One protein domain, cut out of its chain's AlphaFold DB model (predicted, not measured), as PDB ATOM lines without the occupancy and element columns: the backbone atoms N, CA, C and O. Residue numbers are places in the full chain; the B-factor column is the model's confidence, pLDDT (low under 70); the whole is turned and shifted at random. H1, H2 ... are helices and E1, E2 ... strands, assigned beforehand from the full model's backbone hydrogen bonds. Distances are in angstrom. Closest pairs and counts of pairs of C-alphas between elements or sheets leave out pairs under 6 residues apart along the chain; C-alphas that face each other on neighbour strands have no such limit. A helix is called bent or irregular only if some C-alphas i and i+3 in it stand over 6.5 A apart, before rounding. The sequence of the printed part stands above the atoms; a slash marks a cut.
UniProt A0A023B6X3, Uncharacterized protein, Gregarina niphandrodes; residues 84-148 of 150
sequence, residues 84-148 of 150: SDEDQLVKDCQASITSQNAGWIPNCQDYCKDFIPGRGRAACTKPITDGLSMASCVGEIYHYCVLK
ATOM      1  N   SER A  84     178.873 199.591 181.813       47.03
ATOM      2  CA  SER A  84     179.355 198.610 180.820       47.03
ATOM      3  C   SER A  84     180.501 199.125 179.946       47.03
ATOM      4  O   SER A  84     181.330 198.346 179.484       47.03
ATOM      5  N   ASP A  85     180.542 200.433 179.738       59.53
ATOM      6  CA  ASP A  85     181.469 201.147 178.877       59.53
ATOM      7  C   ASP A  85     182.651 201.717 179.684       59.53
ATOM      8  O   ASP A  85     183.710 201.891 179.111       59.53
ATOM      9  N   GLU A  86     182.544 201.918 181.007       63.75
ATOM     10  CA  GLU A  86     183.689 202.080 181.924       63.75
ATOM     11  C   GLU A  86     184.520 200.790 181.932       63.75
ATOM     12  O   GLU A  86     185.736 200.824 181.746       63.75
ATOM     13  N   ASP A  87     183.852 199.639 182.077       71.31
ATOM     14  CA  ASP A  87     184.486 198.327 181.951       71.31
ATOM     15  C   ASP A  87     185.101 198.144 180.558       71.31
ATOM     16  O   ASP A  87     186.178 197.558 180.435       71.31
ATOM     17  N   GLN A  88     184.446 198.646 179.506       72.75
ATOM     18  CA  GLN A  88     184.985 198.606 178.147       72.75
ATOM     19  C   GLN A  88     186.173 199.558 177.969       72.75
ATOM     20  O   GLN A  88     187.185 199.145 177.422       72.75
ATOM     21  N   LEU A  89     186.118 200.773 178.512       77.69
ATOM     22  CA  LEU A  89     187.199 201.759 178.492       77.69
ATOM     23  C   LEU A  89     188.449 201.193 179.171       77.69
ATOM     24  O   LEU A  89     189.556 201.275 178.636       77.69
ATOM     25  N   VAL A  90     188.268 200.570 180.341       85.62
ATOM     26  CA  VAL A  90     189.344 199.893 181.072       85.62
ATOM     27  C   VAL A  90     189.883 198.726 180.258       85.62
ATOM     28  O   VAL A  90     191.098 198.625 180.109       85.62
ATOM     29  N   LYS A  91     189.022 197.877 179.684       84.50
ATOM     30  CA  LYS A  91     189.460 196.770 178.818       84.50
ATOM     31  C   LYS A  91     190.239 197.265 177.603       84.50
ATOM     32  O   LYS A  91     191.287 196.701 177.301       84.50
ATOM     33  N   ASP A  92     189.780 198.321 176.948       85.25
ATOM     34  CA  ASP A  92     190.415 198.902 175.768       85.25
ATOM     35  C   ASP A  92     191.769 199.525 176.128       85.25
ATOM     36  O   ASP A  92     192.755 199.329 175.416       85.25
ATOM     37  N   CYS A  93     191.868 200.184 177.286       89.50
ATOM     38  CA  CYS A  93     193.140 200.660 177.826       89.50
ATOM     39  C   CYS A  93     194.098 199.504 178.134       89.50
ATOM     40  O   CYS A  93     195.247 199.513 177.697       89.50
ATOM     41  N   GLN A  94     193.621 198.463 178.821       92.94
ATOM     42  CA  GLN A  94     194.406 197.271 179.151       92.94
ATOM     43  C   GLN A  94     194.881 196.518 177.906       92.94
ATOM     44  O   GLN A  94     195.983 195.960 177.883       92.94
ATOM     45  N   ALA A  95     194.050 196.498 176.864       89.94
ATOM     46  CA  ALA A  95     194.386 195.933 175.571       89.94
ATOM     47  C   ALA A  95     195.436 196.781 174.845       89.94
ATOM     48  O   ALA A  95     196.327 196.203 174.223       89.94
ATOM     49  N   SER A  96     195.378 198.107 174.981       90.62
ATOM     50  CA  SER A  96     196.249 199.066 174.290       90.62
ATOM     51  C   SER A  96     197.574 199.338 175.006       90.62
ATOM     52  O   SER A  96     198.495 199.871 174.391       90.62
ATOM     53  N   ILE A  97     197.706 198.967 176.283       91.69
ATOM     54  CA  ILE A  97     198.905 199.233 177.084       91.69
ATOM     55  C   ILE A  97     199.782 197.993 177.283       91.69
ATOM     56  O   ILE A  97     199.320 196.854 177.383       91.69
ATOM     57  N   THR A  98     201.088 198.221 177.328       92.62
ATOM     58  CA  THR A  98     202.138 197.244 177.614       92.62
ATOM     59  C   THR A  98     203.249 197.913 178.430       92.62
ATOM     60  O   THR A  98     203.079 199.011 178.956       92.62
ATOM     61  N   SER A  99     204.391 197.250 178.572       89.81
ATOM     62  CA  SER A  99     205.563 197.769 179.266       89.81
ATOM     63  C   SER A  99     206.841 197.380 178.533       89.81
ATOM     64  O   SER A  99     206.912 196.320 177.910       89.81
ATOM     65  N   GLN A 100     207.881 198.205 178.671       86.12
ATOM     66  CA  GLN A 100     209.240 197.868 178.220       86.12
ATOM     67  C   GLN A 100     209.795 196.617 178.924       86.12
ATOM     68  O   GLN A 100     210.670 195.931 178.401       86.12
ATOM     69  N   ASN A 101     209.277 196.306 180.114       87.62
ATOM     70  CA  ASN A 101     209.582 195.095 180.860       87.62
ATOM     71  C   ASN A 101     208.305 194.270 181.052       87.62
ATOM     72  O   ASN A 101     207.372 194.709 181.730       87.62
ATOM     73  N   ALA A 102     208.301 193.051 180.508       84.50
ATOM     74  CA  ALA A 102     207.150 192.152 180.526       84.50
ATOM     75  C   ALA A 102     206.597 191.877 181.937       84.50
ATOM     76  O   ALA A 102     205.388 191.727 182.100       84.50
ATOM     77  N   GLY A 103     207.452 191.880 182.969       87.69
ATOM     78  CA  GLY A 103     207.028 191.687 184.360       87.69
ATOM     79  C   GLY A 103     206.135 192.806 184.908       87.69
ATOM     80  O   GLY A 103     205.418 192.588 185.876       87.69
ATOM     81  N   TRP A 104     206.142 193.982 184.274       91.25
ATOM     82  CA  TRP A 104     205.332 195.141 184.661       91.25
ATOM     83  C   TRP A 104     204.043 195.287 183.851       91.25
ATOM     84  O   TRP A 104     203.243 196.166 184.162       91.25
ATOM     85  N   ILE A 105     203.809 194.442 182.838       91.56
ATOM     86  CA  ILE A 105     202.579 194.494 182.032       91.56
ATOM     87  C   ILE A 105     201.320 194.416 182.914       91.56
ATOM     88  O   ILE A 105     200.462 195.283 182.746       91.56
ATOM     89  N   PRO A 106     201.206 193.482 183.887       92.50
ATOM     90  CA  PRO A 106     200.021 193.416 184.742       92.50
ATOM     91  C   PRO A 106     199.791 194.709 185.531       92.50
ATOM     92  O   PRO A 106     198.666 195.189 185.612       92.50
ATOM     93  N   ASN A 107     200.861 195.323 186.048       93.06
ATOM     94  CA  ASN A 107     200.774 196.580 186.789       93.06
ATOM     95  C   ASN A 107     200.311 197.735 185.890       93.06
ATOM     96  O   ASN A 107     199.428 198.492 186.277       93.06
ATOM     97  N   CYS A 108     200.863 197.843 184.676       91.69
ATOM     98  CA  CYS A 108     200.447 198.857 183.706       91.69
ATOM     99  C   CYS A 108     198.971 198.722 183.313       91.69
ATOM    100  O   CYS A 108     198.269 199.721 183.182       91.69
ATOM    101  N   GLN A 109     198.490 197.489 183.167       92.56
ATOM    102  CA  GLN A 109     197.081 197.205 182.905       92.56
ATOM    103  C   GLN A 109     196.185 197.542 184.105       92.56
ATOM    104  O   GLN A 109     195.060 198.012 183.924       92.56
ATOM    105  N   ASP A 110     196.662 197.339 185.330       91.75
ATOM    106  CA  ASP A 110     195.905 197.710 186.527       91.75
ATOM    107  C   ASP A 110     195.783 199.228 186.691       91.75
ATOM    108  O   ASP A 110     194.713 199.699 187.083       91.75
ATOM    109  N   TYR A 111     196.802 200.002 186.296       91.19
ATOM    110  CA  TYR A 111     196.737 201.464 186.355       91.19
ATOM    111  C   TYR A 111     195.594 202.055 185.538       91.19
ATOM    112  O   TYR A 111     195.068 203.075 185.952       91.19
ATOM    113  N   CYS A 112     195.132 201.420 184.456       88.44
ATOM    114  CA  CYS A 112     193.978 201.899 183.680       88.44
ATOM    115  C   CYS A 112     192.740 202.216 184.550       88.44
ATOM    116  O   CYS A 112     191.981 203.127 184.231       88.44
ATOM    117  N   LYS A 113     192.548 201.513 185.676       86.31
ATOM    118  CA  LYS A 113     191.429 201.745 186.608       86.31
ATOM    119  C   LYS A 113     191.541 203.077 187.361       86.31
ATOM    120  O   LYS A 113     190.527 203.648 187.753       86.31
ATOM    121  N   ASP A 114     192.758 203.592 187.533       85.12
ATOM    122  CA  ASP A 114     193.033 204.850 188.235       85.12
ATOM    123  C   ASP A 114     192.784 206.091 187.369       85.12
ATOM    124  O   ASP A 114     192.846 207.211 187.880       85.12
ATOM    125  N   PHE A 115     192.503 205.898 186.078       79.50
ATOM    126  CA  PHE A 115     192.277 206.962 185.096       79.50
ATOM    127  C   PHE A 115     190.843 206.989 184.571       79.50
ATOM    128  O   PHE A 115     190.550 207.752 183.658       79.50
ATOM    129  N   ILE A 116     189.934 206.205 185.159       75.06
ATOM    130  CA  ILE A 116     188.514 206.252 184.799       75.06
ATOM    131  C   ILE A 116     188.002 207.690 185.007       75.06
ATOM    132  O   ILE A 116     188.031 208.177 186.150       75.06
ATOM    133  N   PRO A 117     187.510 208.369 183.950       62.69
ATOM    134  CA  PRO A 117     186.827 209.648 184.096       62.69
ATOM    135  C   PRO A 117     185.667 209.447 185.061       62.69
ATOM    136  O   PRO A 117     184.839 208.569 184.867       62.69
ATOM    137  N   GLY A 118     185.653 210.161 186.176       57.97
ATOM    138  CA  GLY A 118     184.652 209.918 187.228       57.97
ATOM    139  C   GLY A 118     185.235 209.582 188.569       57.97
ATOM    140  O   GLY A 118     184.741 210.039 189.598       57.97
ATOM    141  N   ARG A 119     186.260 208.744 188.554       59.56
ATOM    142  CA  ARG A 119     186.613 207.922 189.713       59.56
ATOM    143  C   ARG A 119     188.112 207.853 189.946       59.56
ATOM    144  O   ARG A 119     188.544 207.524 191.049       59.56
ATOM    145  N   GLY A 120     188.878 208.158 188.905       59.34
ATOM    146  CA  GLY A 120     190.320 208.129 188.909       59.34
ATOM    147  C   GLY A 120     190.950 209.130 189.870       59.34
ATOM    148  O   GLY A 120     190.392 210.179 190.184       59.34
ATOM    149  N   ARG A 121     192.151 208.788 190.338       59.41
ATOM    150  CA  ARG A 121     192.978 209.659 191.190       59.41
ATOM    151  C   ARG A 121     193.967 210.495 190.382       59.41
ATOM    152  O   ARG A 121     194.602 211.382 190.946       59.41
ATOM    153  N   ALA A 122     194.137 210.182 189.101       62.50
ATOM    154  CA  ALA A 122     195.168 210.756 188.257       62.50
ATOM    155  C   ALA A 122     194.571 211.722 187.225       62.50
ATOM    156  O   ALA A 122     193.564 211.428 186.584       62.50
ATOM    157  N   ALA A 123     195.205 212.887 187.084       66.44
ATOM    158  CA  ALA A 123     194.830 213.894 186.102       66.44
ATOM    159  C   ALA A 123     195.658 213.713 184.826       66.44
ATOM    160  O   ALA A 123     196.882 213.605 184.888       66.44
ATOM    161  N   CYS A 124     194.983 213.714 183.680       72.06
ATOM    162  CA  CYS A 124     195.609 213.650 182.366       72.06
ATOM    163  C   CYS A 124     195.806 215.042 181.780       72.06
ATOM    164  O   CYS A 124     194.960 215.923 181.942       72.06
ATOM    165  N   THR A 125     196.888 215.223 181.025       74.81
ATOM    166  CA  THR A 125     197.144 216.467 180.283       74.81
ATOM    167  C   THR A 125     196.150 216.648 179.132       74.81
ATOM    168  O   THR A 125     195.850 217.775 178.734       74.81
ATOM    169  N   LYS A 126     195.604 215.541 178.611       68.38
ATOM    170  CA  LYS A 126     194.566 215.513 177.574       68.38
ATOM    171  C   LYS A 126     193.292 214.830 178.087       68.38
ATOM    172  O   LYS A 126     193.399 213.945 178.934       68.38
ATOM    173  N   PRO A 127     192.105 215.204 177.575       63.88
ATOM    174  CA  PRO A 127     190.863 214.503 177.886       63.88
ATOM    175  C   PRO A 127     190.952 213.016 177.524       63.88
ATOM    176  O   PRO A 127     191.519 212.662 176.488       63.88
ATOM    177  N   ILE A 128     190.370 212.164 178.366       71.94
ATOM    178  CA  ILE A 128     190.154 210.751 178.054       71.94
ATOM    179  C   ILE A 128     188.809 210.641 177.345       71.94
ATOM    180  O   ILE A 128     187.778 210.959 177.933       71.94
ATOM    181  N   THR A 129     188.836 210.197 176.094       66.19
ATOM    182  CA  THR A 129     187.654 210.052 175.232       66.19
ATOM    183  C   THR A 129     187.401 208.601 174.815       66.19
ATOM    184  O   THR A 129     186.336 208.291 174.297       66.19
ATOM    185  N   ASP A 130     188.384 207.718 175.013       70.19
ATOM    186  CA  ASP A 130     188.374 206.293 174.665       70.19
ATOM    187  C   ASP A 130     189.490 205.535 175.429       70.19
ATOM    188  O   ASP A 130     190.284 206.123 176.171       70.19
ATOM    189  N   GLY A 131     189.583 204.212 175.258       79.44
ATOM    190  CA  GLY A 131     190.624 203.413 175.916       79.44
ATOM    191  C   GLY A 131     192.054 203.741 175.467       79.44
ATOM    192  O   GLY A 131     192.992 203.571 176.248       79.44
ATOM    193  N   LEU A 132     192.246 204.252 174.246       83.50
ATOM    194  CA  LEU A 132     193.569 204.584 173.706       83.50
ATOM    195  C   LEU A 132     194.115 205.886 174.303       83.50
ATOM    196  O   LEU A 132     195.284 205.963 174.687       83.50
ATOM    197  N   SER A 133     193.270 206.908 174.413       80.62
ATOM    198  CA  SER A 133     193.567 208.162 175.106       80.62
ATOM    199  C   SER A 133     193.811 207.920 176.597       80.62
ATOM    200  O   SER A 133     194.750 208.490 177.155       80.62
ATOM    201  N   MET A 134     193.078 206.986 177.219       84.62
ATOM    202  CA  MET A 134     193.361 206.542 178.586       84.62
ATOM    203  C   MET A 134     194.723 205.843 178.703       84.62
ATOM    204  O   MET A 134     195.533 206.226 179.543       84.62
ATOM    205  N   ALA A 135     195.032 204.875 177.832       88.44
ATOM    206  CA  ALA A 135     196.329 204.192 177.828       88.44
ATOM    207  C   ALA A 135     197.499 205.154 177.560       88.44
ATOM    208  O   ALA A 135     198.564 205.029 178.166       88.44
ATOM    209  N   SER A 136     197.283 206.150 176.697       87.31
ATOM    210  CA  SER A 136     198.248 207.223 176.443       87.31
ATOM    211  C   SER A 136     198.527 208.025 177.711       87.31
ATOM    212  O   SER A 136     199.685 208.300 178.015       87.31
ATOM    213  N   CYS A 137     197.487 208.352 178.481       86.81
ATOM    214  CA  CYS A 137     197.644 209.046 179.752       86.81
ATOM    215  C   CYS A 137     198.383 208.196 180.799       86.81
ATOM    216  O   CYS A 137     199.277 208.695 181.482       86.81
ATOM    217  N   VAL A 138     198.088 206.894 180.885       89.69
ATOM    218  CA  VAL A 138     198.834 205.981 181.768       89.69
ATOM    219  C   VAL A 138     200.323 205.978 181.403       89.69
ATOM    220  O   VAL A 138     201.156 206.061 182.300       89.69
ATOM    221  N   GLY A 139     200.675 205.929 180.113       89.69
ATOM    222  CA  GLY A 139     202.074 205.992 179.668       89.69
ATOM    223  C   GLY A 139     202.744 207.358 179.870       89.69
ATOM    224  O   GLY A 139     203.954 207.435 180.093       89.69
ATOM    225  N   GLU A 140     201.968 208.444 179.844       88.56
ATOM    226  CA  GLU A 140     202.448 209.787 180.181       88.56
ATOM    227  C   GLU A 140     202.852 209.885 181.659       88.56
ATOM    228  O   GLU A 140     203.922 210.407 181.968       88.56
ATOM    229  N   ILE A 141     202.033 209.338 182.565       88.31
ATOM    230  CA  ILE A 141     202.295 209.345 184.013       88.31
ATOM    231  C   ILE A 141     203.336 208.291 184.412       88.31
ATOM    232  O   ILE A 141     204.204 208.545 185.249       88.31
ATOM    233  N   TYR A 142     203.270 207.104 183.813       89.94
ATOM    234  CA  TYR A 142     204.144 205.975 184.102       89.94
ATOM    235  C   TYR A 142     204.972 205.634 182.865       89.94
ATOM    236  O   TYR A 142     204.622 204.739 182.107       89.94
ATOM    237  N   HIS A 143     206.117 206.297 182.689       87.06
ATOM    238  CA  HIS A 143     206.963 206.191 181.485       87.06
ATOM    239  C   HIS A 143     207.434 204.775 181.095       87.06
ATOM    240  O   HIS A 143     207.912 204.560 179.980       87.06
ATOM    241  N   TYR A 144     207.365 203.808 182.012       89.75
ATOM    242  CA  TYR A 144     207.674 202.403 181.731       89.75
ATOM    243  C   TYR A 144     206.488 201.644 181.118       89.75
ATOM    244  O   TYR A 144     206.704 200.622 180.465       89.75
ATOM    245  N   CYS A 145     205.267 202.152 181.297       92.31
ATOM    246  CA  CYS A 145     204.081 201.734 180.572       92.31
ATOM    247  C   CYS A 145     204.067 202.434 179.214       92.31
ATOM    248  O   CYS A 145     204.209 203.650 179.115       92.31
ATOM    249  N   VAL A 146     203.921 201.662 178.148       91.94
ATOM    250  CA  VAL A 146     203.921 202.179 176.777       91.94
ATOM    251  C   VAL A 146     202.729 201.620 176.025       91.94
ATOM    252  O   VAL A 146     202.173 200.589 176.400       91.94
ATOM    253  N   LEU A 147     202.324 202.295 174.959       91.25
ATOM    254  CA  LEU A 147     201.295 201.778 174.067       91.25
ATOM    255  C   LEU A 147     201.836 200.567 173.305       91.25
ATOM    256  O   LEU A 147     203.007 200.538 172.918       91.25
ATOM    257  N   LYS A 148     200.982 199.572 173.065       86.00
ATOM    258  CA  LYS A 148     201.283 198.535 172.079       86.00
ATOM    259  C   LYS A 148     201.311 199.202 170.710       86.00
ATOM    260  O   LYS A 148     200.296 199.696 170.236       86.00
TER     261      LYS A 148
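This is residues 84 to 148 of the 150 residues of an uncharacterized protein of Gregarina niphandrodes (UniProt A0A023B6X3). Three helices pack on one another in a compact little body, H3 nearest the middle and crossing both H1 and H2, while H1 and H2 run opposite ways at a shallow tilt; a tiny two-strand sheet, E1 and E2, sits next to H2 and H3. A loop of 15 residues, 116 to 130, passes along the outside from H2 to H3. The printed part has 65 residues, with H1, E1, H2, H3 and E2 in that order; the sheet is antiparallel and the class is mostly helix. The radius of gyration of the C-alphas is 10.3 A, and the rounded outline spans 29 by 24 by 17 A.

H1, residues 84 to 96, touches H2, residues 102 to 115, with residues 90 to 95 alone; the closest C-alphas, of Gln 94 and Gln 109, are 4.6 A apart. They run opposite ways at a shallow tilt of 32 degrees, only just short of steep. H3, residues 131 to 141, touches H1 at a steep tilt of 58 degrees, closest at the C-alphas of Cys 93 and Gly 131, 4.2 A. H3 also touches H2, only just about perpendicular at 73 degrees, closest at the C-alphas of Phe 115 and Met 134, 6.6 A. E1, residues 97 to 99, and E2, residues 145 to 147, are antiparallel neighbours; N 98 and O 146 are within hydrogen-bond range at 2.8 A. The closest C-alphas of E1 and H2, of Thr 98 and Ile 105, are 5.2 A apart; those of E2 and H3, of Cys 145 and Gly 139, 4.8 A. In H1 and H3 every O i to N i+4 pair is within range; in H2 4 of 10 are, beside 10 of 11 O i to N i+3 pairs.

H1 begins at C-alpha 84 (179.355, 198.610, 180.820) and is 18.1 A long. H2 is 21.5 A long and irregular, C-alphas 103 and 106 being 7.2 A apart. H3 is 15.4 A long, and E2 ends at C-alpha 147 (201.295, 201.778, 174.067).

The C-alphas farthest apart, of Ser 84 and Asn 101, are 30.4 A apart. The printed part has no cut; the link H2 to H3 is long. The pLDDT is under 70 at residues 84 to 86, 117 to 123, 126 to 127 and 129.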